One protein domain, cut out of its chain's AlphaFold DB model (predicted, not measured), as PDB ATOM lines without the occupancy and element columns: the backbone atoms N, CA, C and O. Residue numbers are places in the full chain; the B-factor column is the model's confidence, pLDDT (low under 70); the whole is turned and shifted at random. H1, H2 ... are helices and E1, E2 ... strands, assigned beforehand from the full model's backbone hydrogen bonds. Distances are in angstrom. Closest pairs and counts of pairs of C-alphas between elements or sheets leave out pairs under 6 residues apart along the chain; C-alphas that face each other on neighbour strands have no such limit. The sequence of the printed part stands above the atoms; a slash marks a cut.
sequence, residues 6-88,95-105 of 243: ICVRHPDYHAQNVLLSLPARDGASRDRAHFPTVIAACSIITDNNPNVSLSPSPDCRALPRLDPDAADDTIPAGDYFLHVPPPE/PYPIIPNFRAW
ATOM      1  N   ILE A   6     297.235 155.135 176.228       93.69
ATOM      2  CA  ILE A   6     296.195 154.655 177.130       93.69
ATOM      3  C   ILE A   6     296.563 153.230 177.515       93.69
ATOM      4  O   ILE A   6     296.728 152.377 176.641       93.69
ATOM      5  N   CYS A   7     296.687 152.965 178.809       95.19
ATOM      6  CA  CYS A   7     296.944 151.639 179.352       95.19
ATOM      7  C   CYS A   7     295.724 151.201 180.155       95.19
ATOM      8  O   CYS A   7     295.472 151.726 181.237       95.19
ATOM      9  N   VAL A   8     294.962 150.242 179.629       95.75
ATOM     10  CA  VAL A   8     293.809 149.689 180.345       95.75
ATOM     11  C   VAL A   8     294.250 148.458 181.117       95.75
ATOM     12  O   VAL A   8     294.909 147.572 180.568       95.75
ATOM     13  N   ARG A   9     293.879 148.401 182.393       95.69
ATOM     14  CA  ARG A   9     294.316 147.390 183.346       95.69
ATOM     15  C   ARG A   9     293.150 146.646 183.974       95.69
ATOM     16  O   ARG A   9     292.065 147.197 184.151       95.69
ATOM     17  N   HIS A  10     293.406 145.408 184.370       94.25
ATOM     18  CA  HIS A  10     292.496 144.638 185.200       94.25
ATOM     19  C   HIS A  10     292.674 145.046 186.676       94.25
ATOM     20  O   HIS A  10     293.806 145.002 187.170       94.25
ATOM     21  N   PRO A  11     291.603 145.420 187.401       91.69
ATOM     22  CA  PRO A  11     291.696 145.876 188.793       91.69
ATOM     23  C   PRO A  11     292.200 144.787 189.749       91.69
ATOM     24  O   PRO A  11     293.030 145.064 190.609       91.69
ATOM     25  N   ASP A  12     291.777 143.538 189.541       90.75
ATOM     26  CA  ASP A  12     292.118 142.422 190.441       90.75
ATOM     27  C   ASP A  12     293.419 141.676 190.078       90.75
ATOM     28  O   ASP A  12     293.774 140.696 190.728       90.75
ATOM     29  N   TYR A  13     294.144 142.091 189.030       91.75
ATOM     30  CA  TYR A  13     295.428 141.467 188.683       91.75
ATOM     31  C   TYR A  13     296.579 142.191 189.389       91.75
ATOM     32  O   TYR A  13     296.768 143.398 189.234       91.75
ATOM     33  N   HIS A  14     297.390 141.438 190.134       83.12
ATOM     34  CA  HIS A  14     298.509 141.981 190.916       83.12
ATOM     35  C   HIS A  14     299.808 142.160 190.110       83.12
ATOM     36  O   HIS A  14     300.625 143.016 190.444       83.12
ATOM     37  N   ALA A  15     300.012 141.373 189.050       86.06
ATOM     38  CA  ALA A  15     301.170 141.448 188.159       86.06
ATOM     39  C   ALA A  15     300.718 141.285 186.705       86.06
ATOM     40  O   ALA A  15     299.748 140.578 186.451       86.06
ATOM     41  N   GLN A  16     301.409 141.945 185.765       86.38
ATOM     42  CA  GLN A  16     301.057 141.942 184.332       86.38
ATOM     43  C   GLN A  16     299.568 142.234 184.092       86.38
ATOM     44  O   GLN A  16     298.873 141.536 183.364       86.38
ATOM     45  N   ASN A  17     299.068 143.289 184.733       92.50
ATOM     46  CA  ASN A  17     297.648 143.615 184.735       92.50
ATOM     47  C   ASN A  17     297.182 144.440 183.533       92.50
ATOM     48  O   ASN A  17     296.038 144.870 183.530       92.50
ATOM     49  N   VAL A  18     298.037 144.696 182.539       95.19
ATOM     50  CA  VAL A  18     297.661 145.449 181.334       95.19
ATOM     51  C   VAL A  18     296.869 144.535 180.405       95.19
ATOM     52  O   VAL A  18     297.398 143.540 179.922       95.19
ATOM     53  N   LEU A  19     295.613 144.894 180.149       94.56
ATOM     54  CA  LEU A  19     294.717 144.184 179.237       94.56
ATOM     55  C   LEU A  19     294.936 144.620 177.788       94.56
ATOM     56  O   LEU A  19     295.011 143.793 176.886       94.56
ATOM     57  N   LEU A  20     295.047 145.929 177.568       93.50
ATOM     58  CA  LEU A  20     295.327 146.506 176.259       93.50
ATOM     59  C   LEU A  20     296.061 147.835 176.420       93.50
ATOM     60  O   LEU A  20     295.928 148.526 177.435       93.50
ATOM     61  N   SER A  21     296.800 148.217 175.384       93.75
ATOM     62  CA  SER A  21     297.392 149.543 175.302       93.75
ATOM     63  C   SER A  21     297.197 150.139 173.917       93.75
ATOM     64  O   SER A  21     297.575 149.524 172.922       93.75
ATOM     65  N   LEU A  22     296.655 151.353 173.859       91.81
ATOM     66  CA  LEU A  22     296.389 152.079 172.618       91.81
ATOM     67  C   LEU A  22     297.182 153.386 172.605       91.81
ATOM     68  O   LEU A  22     297.313 154.026 173.650       91.81
ATOM     69  N   PRO A  23     297.721 153.812 171.454       90.69
ATOM     70  CA  PRO A  23     298.400 155.094 171.370       90.69
ATOM     71  C   PRO A  23     297.397 156.249 171.510       90.69
ATOM     72  O   PRO A  23     296.312 156.226 170.926       90.69
ATOM     73  N   ALA A  24     297.776 157.272 172.270       90.00
ATOM     74  CA  ALA A  24     297.019 158.509 172.407       90.00
ATOM     75  C   ALA A  24     297.547 159.508 171.366       90.00
ATOM     76  O   ALA A  24     298.656 160.012 171.502       90.00
ATOM     77  N   ARG A  25     296.805 159.708 170.271       86.31
ATOM     78  CA  ARG A  25     297.221 160.503 169.094       86.31
ATOM     79  C   ARG A  25     296.232 161.599 168.703       86.31
ATOM     80  O   ARG A  25     296.459 162.328 167.746       86.31
ATOM     81  N   ASP A  26     295.128 161.699 169.423       84.38
ATOM     82  CA  ASP A  26     294.116 162.721 169.210       84.38
ATOM     83  C   ASP A  26     294.441 163.981 170.032       84.38
ATOM     84  O   ASP A  26     295.211 163.943 170.996       84.38
ATOM     85  N   GLY A  27     293.832 165.105 169.647       82.12
ATOM     86  CA  GLY A  27     294.061 166.414 170.264       82.12
ATOM     87  C   GLY A  27     295.318 167.127 169.752       82.12
ATOM     88  O   GLY A  27     296.224 166.522 169.184       82.12
ATOM     89  N   ALA A  28     295.383 168.445 169.965       79.69
ATOM     90  CA  ALA A  28     296.498 169.278 169.496       79.69
ATOM     91  C   ALA A  28     297.853 168.851 170.086       79.69
ATOM     92  O   ALA A  28     298.883 168.944 169.420       79.69
ATOM     93  N   SER A  29     297.834 168.350 171.323       83.25
ATOM     94  CA  SER A  29     299.016 167.892 172.050       83.25
ATOM     95  C   SER A  29     299.347 166.414 171.819       83.25
ATOM     96  O   SER A  29     300.358 165.952 172.344       83.25
ATOM     97  N   ARG A  30     298.541 165.680 171.029       83.75
ATOM     98  CA  ARG A  30     298.715 164.238 170.753       83.75
ATOM     99  C   ARG A  30     298.867 163.424 172.040       83.75
ATOM    100  O   ARG A  30     299.776 162.616 172.203       83.75
ATOM    101  N   ASP A  31     297.975 163.712 172.973       87.88
ATOM    102  CA  ASP A  31     297.933 163.175 174.327       87.88
ATOM    103  C   ASP A  31     296.555 162.602 174.658       87.88
ATOM    104  O   ASP A  31     296.279 162.305 175.816       87.88
ATOM    105  N   ARG A  32     295.673 162.437 173.663       90.06
ATOM    106  CA  ARG A  32     294.322 161.900 173.861       90.06
ATOM    107  C   ARG A  32     294.018 160.730 172.938       90.06
ATOM    108  O   ARG A  32     294.658 160.548 171.907       90.06
ATOM    109  N   ALA A  33     293.023 159.929 173.281       90.38
ATOM    110  CA  ALA A  33     292.503 158.864 172.433       90.38
ATOM    111  C   ALA A  33     290.982 158.941 172.349       90.38
ATOM    112  O   ALA A  33     290.327 159.307 173.325       90.38
ATOM    113  N   HIS A  34     290.427 158.543 171.207       89.62
ATOM    114  CA  HIS A  34     288.988 158.426 170.994       89.62
ATOM    115  C   HIS A  34     288.358 157.430 171.973       89.62
ATOM    116  O   HIS A  34     288.490 156.210 171.830       89.62
ATOM    117  N   PHE A  35     287.664 157.959 172.973       89.44
ATOM    118  CA  PHE A  35     287.087 157.208 174.076       89.44
ATOM    119  C   PHE A  35     286.123 156.109 173.615       89.44
ATOM    120  O   PHE A  35     286.282 154.975 174.076       89.44
ATOM    121  N   PRO A  36     285.209 156.348 172.653       88.88
ATOM    122  CA  PRO A  36     284.339 155.295 172.148       88.88
ATOM    123  C   PRO A  36     285.116 154.100 171.566       88.88
ATOM    124  O   PRO A  36     284.732 152.953 171.789       88.88
ATOM    125  N   THR A  37     286.239 154.332 170.874       89.75
ATOM    126  CA  THR A  37     287.096 153.241 170.373       89.75
ATOM    127  C   THR A  37     287.721 152.449 171.521       89.75
ATOM    128  O   THR A  37     287.740 151.219 171.467       89.75
ATOM    129  N   VAL A  38     288.195 153.130 172.569       92.25
ATOM    130  CA  VAL A  38     288.757 152.469 173.758       92.25
ATOM    131  C   VAL A  38     287.693 151.614 174.452       92.25
ATOM    132  O   VAL A  38     287.957 150.455 174.767       92.25
ATOM    133  N   ILE A  39     286.476 152.136 174.635       91.00
ATOM    134  CA  ILE A  39     285.356 151.399 175.238       91.00
ATOM    135  C   ILE A  39     284.935 150.202 174.384       91.00
ATOM    136  O   ILE A  39     284.724 149.123 174.932       91.00
ATOM    137  N   ALA A  40     284.875 150.339 173.057       90.06
ATOM    138  CA  ALA A  40     284.576 149.217 172.169       90.06
ATOM    139  C   ALA A  40     285.623 148.094 172.295       90.06
ATOM    140  O   ALA A  40     285.258 146.926 172.412       90.06
ATOM    141  N   ALA A  41     286.916 148.438 172.354       92.19
ATOM    142  CA  ALA A  41     287.982 147.463 172.594       92.19
ATOM    143  C   ALA A  41     287.857 146.787 173.973       92.19
ATOM    144  O   ALA A  41     288.028 145.574 174.088       92.19
ATOM    145  N   CYS A  42     287.509 147.552 175.012       93.38
ATOM    146  CA  CYS A  42     287.258 147.010 176.347       93.38
ATOM    147  C   CYS A  42     286.069 146.043 176.353       93.38
ATOM    148  O   CYS A  42     286.166 144.971 176.943       93.38
ATOM    149  N   SER A  43     284.986 146.394 175.656       91.88
ATOM    150  CA  SER A  43     283.802 145.546 175.525       91.88
ATOM    151  C   SER A  43     284.158 144.197 174.895       91.88
ATOM    152  O   SER A  43     283.814 143.166 175.468       91.88
ATOM    153  N   ILE A  44     284.941 144.188 173.806       92.31
ATOM    154  CA  ILE A  44     285.451 142.963 173.157       92.31
ATOM    155  C   ILE A  44     286.232 142.086 174.147       92.31
ATOM    156  O   ILE A  44     285.982 140.886 174.239       92.31
ATOM    157  N   ILE A  45     287.145 142.677 174.924       94.31
ATOM    158  CA  ILE A  45     287.950 141.947 175.922       94.31
ATOM    159  C   ILE A  45     287.080 141.346 177.025       94.31
ATOM    160  O   ILE A  45     287.429 140.311 177.582       94.31
ATOM    161  N   THR A  46     285.937 141.951 177.323       92.44
ATOM    162  CA  THR A  46     284.964 141.458 178.310       92.44
ATOM    163  C   THR A  46     283.809 140.687 177.670       92.44
ATOM    164  O   THR A  46     282.704 140.690 178.206       92.44
ATOM    165  N   ASP A  47     284.047 140.072 176.511       91.88
ATOM    166  CA  ASP A  47     283.064 139.267 175.779       91.88
ATOM    167  C   ASP A  47     281.788 140.039 175.400       91.88
ATOM    168  O   ASP A  47     280.661 139.650 175.693       91.88
ATOM    169  N   ASN A  48     281.980 141.190 174.753       91.44
ATOM    170  CA  ASN A  48     280.920 142.088 174.284       91.44
ATOM    171  C   ASN A  48     280.023 142.651 175.398       91.44
ATOM    172  O   ASN A  48     278.869 143.004 175.150       91.44
ATOM    173  N   ASN A  49     280.529 142.766 176.631       88.19
ATOM    174  CA  ASN A  49     279.762 143.365 177.718       88.19
ATOM    175  C   ASN A  49     279.512 144.866 177.439       88.19
ATOM    176  O   ASN A  49     280.478 145.629 177.301       88.19
ATOM    177  N   PRO A  50     278.248 145.321 177.357       83.50
ATOM    178  CA  PRO A  50     277.928 146.708 177.018       83.50
ATOM    179  C   PRO A  50     278.085 147.669 178.204       83.50
ATOM    180  O   PRO A  50     278.131 148.879 178.011       83.50
ATOM    181  N   ASN A  51     278.171 147.146 179.429       84.56
ATOM    182  CA  ASN A  51     278.139 147.938 180.658       84.56
ATOM    183  C   ASN A  51     279.537 148.225 181.224       84.56
ATOM    184  O   ASN A  51     279.675 148.639 182.376       84.56
ATOM    185  N   VAL A  52     280.587 147.982 180.439       88.88
ATOM    186  CA  VAL A  52     281.960 148.266 180.855       88.88
ATOM    187  C   VAL A  52     282.176 149.749 181.128       88.88
ATOM    188  O   VAL A  52     281.612 150.620 180.472       88.88
ATOM    189  N   SER A  53     283.042 150.046 182.092       89.69
ATOM    190  CA  SER A  53     283.435 151.422 182.399       89.69
ATOM    191  C   SER A  53     284.915 151.515 182.739       89.69
ATOM    192  O   SER A  53     285.526 150.541 183.177       89.69
ATOM    193  N   LEU A  54     285.485 152.701 182.538       90.88
ATOM    194  CA  LEU A  54     286.877 152.998 182.853       90.88
ATOM    195  C   LEU A  54     286.961 153.995 184.007       90.88
ATOM    196  O   LEU A  54     286.163 154.929 184.103       90.88
ATOM    197  N   SER A  55     287.944 153.798 184.880       90.38
ATOM    198  CA  SER A  55     288.264 154.710 185.984       90.38
ATOM    199  C   SER A  55     289.780 154.798 186.170       90.38
ATOM    200  O   SER A  55     290.464 153.801 185.950       90.38
ATOM    201  N   PRO A  56     290.334 155.937 186.615       90.00
ATOM    202  CA  PRO A  56     291.731 156.019 187.055       90.00
ATOM    203  C   PRO A  56     292.037 155.170 188.304       90.00
ATOM    204  O   PRO A  56     293.200 154.983 188.649       90.00
ATOM    205  N   SER A  57     291.008 154.675 189.003       88.06
ATOM    206  CA  SER A  57     291.136 153.886 190.233       88.06
ATOM    207  C   SER A  57     290.817 152.401 190.007       88.06
ATOM    208  O   SER A  57     289.853 152.092 189.297       88.06
ATOM    209  N   PRO A  58     291.558 151.472 190.648       85.75
ATOM    210  CA  PRO A  58     291.216 150.048 190.666       85.75
ATOM    211  C   PRO A  58     289.987 149.742 191.531       85.75
ATOM    212  O   PRO A  58     289.419 148.663 191.416       85.75
ATOM    213  N   ASP A  59     289.552 150.673 192.385       81.69
ATOM    214  CA  ASP A  59     288.326 150.516 193.163       81.69
ATOM    215  C   ASP A  59     287.104 150.905 192.317       81.69
ATOM    216  O   ASP A  59     286.912 152.072 191.971       81.69
ATOM    217  N   CYS A  60     286.245 149.927 192.017       67.38
ATOM    218  CA  CYS A  60     285.022 150.112 191.232       67.38
ATOM    219  C   CYS A  60     283.962 150.993 191.922       67.38
ATOM    220  O   CYS A  60     283.004 151.437 191.271       67.38
ATOM    221  N   ARG A  61     284.119 151.237 193.234       67.94
ATOM    222  CA  ARG A  61     283.278 152.122 194.054       67.94
ATOM    223  C   ARG A  61     283.831 153.543 194.138       67.94
ATOM    224  O   ARG A  61     283.098 154.443 194.544       67.94
ATOM    225  N   ALA A  62     285.087 153.760 193.750       62.44
ATOM    226  CA  ALA A  62     285.684 155.085 193.729       62.44
ATOM    227  C   ALA A  62     285.165 155.887 192.524       62.44
ATOM    228  O   ALA A  62     285.269 155.466 191.370       62.44
ATOM    229  N   LEU A  63     284.601 157.061 192.805       60.34
ATOM    230  CA  LEU A  63     284.266 158.069 191.801       60.34
ATOM    231  C   LEU A  63     285.503 158.931 191.478       60.34
ATOM    232  O   LEU A  63     286.330 159.138 192.369       60.34
ATOM    233  N   PRO A  64     285.606 159.495 190.257       62.38
ATOM    234  CA  PRO A  64     284.638 159.423 189.158       62.38
ATOM    235  C   PRO A  64     284.955 158.324 188.127       62.38
ATOM    236  O   PRO A  64     286.112 158.064 187.798       62.38
ATOM    237  N   ARG A  65     283.899 157.712 187.574       71.25
ATOM    238  CA  ARG A  65     283.989 156.950 186.319       71.25
ATOM    239  C   ARG A  65     284.134 157.937 185.166       71.25
ATOM    240  O   ARG A  65     283.595 159.040 185.244       71.25
ATOM    241  N   LEU A  66     284.863 157.550 184.125       75.88
ATOM    242  CA  LEU A  66     284.946 158.362 182.917       75.88
ATOM    243  C   LEU A  66     283.569 158.416 182.253       75.88
ATOM    244  O   LEU A  66     282.959 157.375 182.003       75.88
ATOM    245  N   ASP A  67     283.095 159.632 182.013       67.50
ATOM    246  CA  ASP A  67     281.829 159.902 181.345       67.50
ATOM    247  C   ASP A  67     282.061 159.932 179.821       67.50
ATOM    248  O   ASP A  67     282.908 160.710 179.368       67.50
ATOM    249  N   PRO A  68     281.351 159.099 179.033       58.41
ATOM    250  CA  PRO A  68     281.410 159.144 177.576       58.41
ATOM    251  C   PRO A  68     281.091 160.509 176.975       58.41
ATOM    252  O   PRO A  68     281.620 160.815 175.912       58.41
ATOM    253  N   ASP A  69     280.275 161.316 177.655       59.91
ATOM    254  CA  ASP A  69     279.801 162.607 177.156       59.91
ATOM    255  C   ASP A  69     280.680 163.784 177.635       59.91
ATOM    256  O   ASP A  69     280.443 164.947 177.288       59.91
ATOM    257  N   ALA A  70     281.736 163.514 178.413       54.78
ATOM    258  CA  ALA A  70     282.656 164.532 178.906       54.78
ATOM    259  C   ALA A  70     283.786 164.819 177.896       54.78
ATOM    260  O   ALA A  70     284.867 164.242 177.965       54.78
ATOM    261  N   ALA A  71     283.546 165.805 177.023       55.09
ATOM    262  CA  ALA A  71     284.505 166.458 176.116       55.09
ATOM    263  C   ALA A  71     284.977 165.649 174.885       55.09
ATOM    264  O   ALA A  71     285.810 164.746 174.976       55.09
ATOM    265  N   ASP A  72     284.506 166.081 173.706       67.12
ATOM    266  CA  ASP A  72     284.976 165.707 172.358       67.12
ATOM    267  C   ASP A  72     285.190 164.202 172.111       67.12
ATOM    268  O   ASP A  72     286.025 163.828 171.289       67.12
ATOM    269  N   ASP A  73     284.475 163.325 172.825       82.81
ATOM    270  CA  ASP A  73     284.634 161.869 172.753       82.81
ATOM    271  C   ASP A  73     286.099 161.403 172.953       82.81
ATOM    272  O   ASP A  73     286.521 160.394 172.379       82.81
ATOM    273  N   THR A  74     286.923 162.119 173.738       88.25
ATOM    274  CA  THR A  74     288.347 161.774 173.935       88.25
ATOM    275  C   THR A  74     288.798 161.747 175.392       88.25
ATOM    276  O   THR A  74     288.489 162.638 176.181       88.25
ATOM    277  N   ILE A  75     289.659 160.783 175.724       90.38
ATOM    278  CA  ILE A  75     290.310 160.663 177.039       90.38
ATOM    279  C   ILE A  75     291.810 160.948 176.965       90.38
ATOM    280  O   ILE A  75     292.428 160.594 175.960       90.38
ATOM    281  N   PRO A  76     292.408 161.570 177.996       91.31
ATOM    282  CA  PRO A  76     293.845 161.809 178.038       91.31
ATOM    283  C   PRO A  76     294.632 160.503 178.202       91.31
ATOM    284  O   PRO A  76     294.108 159.497 178.667       91.31
ATOM    285  N   ALA A  77     295.905 160.523 177.826       92.62
ATOM    286  CA  ALA A  77     296.837 159.432 178.048       92.62
ATOM    287  C   ALA A  77     296.991 159.122 179.541       92.62
ATOM    288  O   ALA A  77     296.976 160.023 180.382       92.62
ATOM    289  N   GLY A  78     297.183 157.846 179.870       92.69
ATOM    290  CA  GLY A  78     297.331 157.416 181.253       92.69
ATOM    291  C   GLY A  78     296.898 155.980 181.506       92.69
ATOM    292  O   GLY A  78     296.563 155.223 180.590       92.69
ATOM    293  N   ASP A  79     296.924 155.621 182.785       93.50
ATOM    294  CA  ASP A  79     296.487 154.326 183.287       93.50
ATOM    295  C   ASP A  79     295.019 154.371 183.714       93.50
ATOM    296  O   ASP A  79     294.595 155.240 184.477       93.50
ATOM    297  N   TYR A  80     294.260 153.387 183.242       93.50
ATOM    298  CA  TYR A  80     292.847 153.217 183.547       93.50
ATOM    299  C   TYR A  80     292.561 151.770 183.917       93.50
ATOM    300  O   TYR A  80     293.188 150.850 183.402       93.50
ATOM    301  N   PHE A  81     291.580 151.557 184.781       93.44
ATOM    302  CA  PHE A  81     291.115 150.242 185.195       93.44
ATOM    303  C   PHE A  81     289.755 149.950 184.578       93.44
ATOM    304  O   PHE A  81     288.857 150.798 184.599       93.44
ATOM    305  N   LEU A  82     289.628 148.749 184.017       93.75
ATOM    306  CA  LEU A  82     288.408 148.256 183.399       93.75
ATOM    307  C   LEU A  82     287.503 147.625 184.449       93.75
ATOM    308  O   LEU A  82     287.859 146.638 185.093       93.75
ATOM    309  N   HIS A  83     286.315 148.196 184.588       90.12
ATOM    310  CA  HIS A  83     285.304 147.773 185.539       90.12
ATOM    311  C   HIS A  83     284.134 147.142 184.803       90.12
ATOM    312  O   HIS A  83     283.472 147.801 183.997       90.12
ATOM    313  N   VAL A  84     283.858 145.883 185.132       88.12
ATOM    314  CA  VAL A  84     282.668 145.159 184.689       88.12
ATOM    315  C   VAL A  84     281.658 145.196 185.836       88.12
ATOM    316  O   VAL A  84     281.930 144.621 186.894       88.12
ATOM    317  N   PRO A  85     280.527 145.910 185.703       76.75
ATOM    318  CA  PRO A  85     279.515 145.893 186.743       76.75
ATOM    319  C   PRO A  85     278.935 144.481 186.864       76.75
ATOM    320  O   PRO A  85     278.855 143.760 185.864       76.75
ATOM    321  N   PRO A  86     278.514 144.075 188.074       65.12
ATOM    322  CA  PRO A  86     277.765 142.843 188.214       65.12
ATOM    323  C   PRO A  86     276.522 142.909 187.320       65.12
ATOM    324  O   PRO A  86     275.826 143.928 187.349       65.12
ATOM    325  N   PRO A  87     276.220 141.858 186.534       57.19
ATOM    326  CA  PRO A  87     274.868 141.714 186.003       57.19
ATOM    327  C   PRO A  87     273.892 141.741 187.186       57.19
ATOM    328  O   PRO A  87     274.299 141.404 188.296       57.19
ATOM    329  N   GLU A  88     272.636 142.154 186.986       60.00
ATOM    330  CA  GLU A  88     271.613 142.131 188.044       60.00
ATOM    331  C   GLU A  88     271.565 140.732 188.700       60.00
ATOM    332  O   GLU A  88     270.997 139.788 188.155       60.00
ATOM    333  N   PRO A  95     289.300 137.454 189.955       89.31
ATOM    334  CA  PRO A  95     289.171 138.356 188.803       89.31
ATOM    335  C   PRO A  95     288.057 137.951 187.820       89.31
ATOM    336  O   PRO A  95     287.738 136.763 187.701       89.31
ATOM    337  N   TYR A  96     287.501 138.919 187.080       90.25
ATOM    338  CA  TYR A  96     286.512 138.627 186.040       90.25
ATOM    339  C   TYR A  96     287.194 138.017 184.799       90.25
ATOM    340  O   TYR A  96     288.368 138.293 184.534       90.25
ATOM    341  N   PRO A  97     286.500 137.150 184.036       91.50
ATOM    342  CA  PRO A  97     287.082 136.540 182.849       91.50
ATOM    343  C   PRO A  97     287.284 137.571 181.736       91.50
ATOM    344  O   PRO A  97     286.477 138.483 181.557       91.50
ATOM    345  N   ILE A  98     288.346 137.377 180.958       94.00
ATOM    346  CA  ILE A  98     288.645 138.154 179.755       94.00
ATOM    347  C   ILE A  98     288.767 137.228 178.549       94.00
ATOM    348  O   ILE A  98     289.109 136.051 178.683       94.00
ATOM    349  N   ILE A  99     288.559 137.786 177.364       94.94
ATOM    350  CA  ILE A  99     288.844 137.138 176.093       94.94
ATOM    351  C   ILE A  99     290.351 137.239 175.817       94.94
ATOM    352  O   ILE A  99     290.866 138.340 175.611       94.94
ATOM    353  N   PRO A 100     291.089 136.114 175.810       89.31
ATOM    354  CA  PRO A 100     292.552 136.141 175.774       89.31
ATOM    355  C   PRO A 100     293.129 136.480 174.396       89.31
ATOM    356  O   PRO A 100     294.293 136.853 174.292       89.31
ATOM    357  N   ASN A 101     292.364 136.273 173.323       89.75
ATOM    358  CA  ASN A 101     292.772 136.556 171.951       89.75
ATOM    359  C   ASN A 101     291.556 136.541 171.016       89.75
ATOM    360  O   ASN A 101     290.485 136.058 171.378       89.75
ATOM    361  N   PHE A 102     291.760 137.015 169.785       89.00
ATOM    362  CA  PHE A 102     290.716 137.101 168.764       89.00
ATOM    363  C   PHE A 102     290.002 135.764 168.498       89.00
ATOM    364  O   PHE A 102     288.786 135.750 168.370       89.00
ATOM    365  N   ARG A 103     290.710 134.623 168.506       91.12
ATOM    366  CA  ARG A 103     290.104 133.299 168.242       91.12
ATOM    367  C   ARG A 103     289.090 132.868 169.292       91.12
ATOM    368  O   ARG A 103     288.221 132.063 168.982       91.12
ATOM    369  N   ALA A 104     289.236 133.358 170.519       92.38
ATOM    370  CA  ALA A 104     288.334 133.063 171.626       92.38
ATOM    371  C   ALA A 104     287.142 134.031 171.703       92.38
ATOM    372  O   ALA A 104     286.224 133.794 172.481       92.38
ATOM    373  N   TRP A 105     287.163 135.121 170.934       93.88
ATOM    374  CA  TRP A 105     286.083 136.100 170.903       93.88
ATOM    375  C   TRP A 105     284.902 135.588 170.075       93.88
ATOM    376  O   TRP A 105     285.107 135.071 168.976       93.88
TER     377      TRP A 105
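Overview. This is residues 6 to 88 and 95 to 105 of the 243 residues of an uncharacterized protein of Teratosphaeria nubilosa (UniProt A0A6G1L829). With little regular structure, this is a small, strongly twisted sheet, E2 E1 E6 E4, covered on one face by helix H1, with a two-strand sheet, E3 E5, near the beginning of H1. The printed part has 94 residues, 36 of them in named elements, mixed class, in the order E1 E2 E3 H1 E4 E5 E6. The larger sheet is mixed; the whole is compact, radius of gyration of the C-alphas 12.9 A, spans 37 by 31 by 26 A.

Arrangement. E1, residues 6 to 9, is parallel to E6, residues 78 to 83; within hydrogen-bond range, N 9 and O 80 are 2.7 A apart. E1 forms an antiparallel hairpin with E2, residues 18 to 23, N 6 to O 22 2.8 A. E6 is antiparallel to E4, residues 53 to 55, N 81 to O 55 2.8 A. H1, residues 35 to 45, with every O i to N i+4 pair within range, is on this sheet, two layers with the helix on one face, height over the sheet 8.0 A. E3, residues 32 to 34, is antiparallel to E5, residues 74 to 76, N 33 to O 75 2.8 A.

Along the chain. E1 begins at C-alpha 6 (296.195, 154.655, 177.130); E6, 16.0 A long, ends at C-alpha 83 (285.304, 147.773, 185.539). H1 is 15.4 A long, E2 13.9 A.

Size, cuts and confidence. Residues 89 to 94 are cut out, C-alphas 88 and 95 being 18.0 A apart. The link E4 to E5 is long. The model's pLDDT is under 70 at residues 60 to 64, 67 to 72 and 86 to 88.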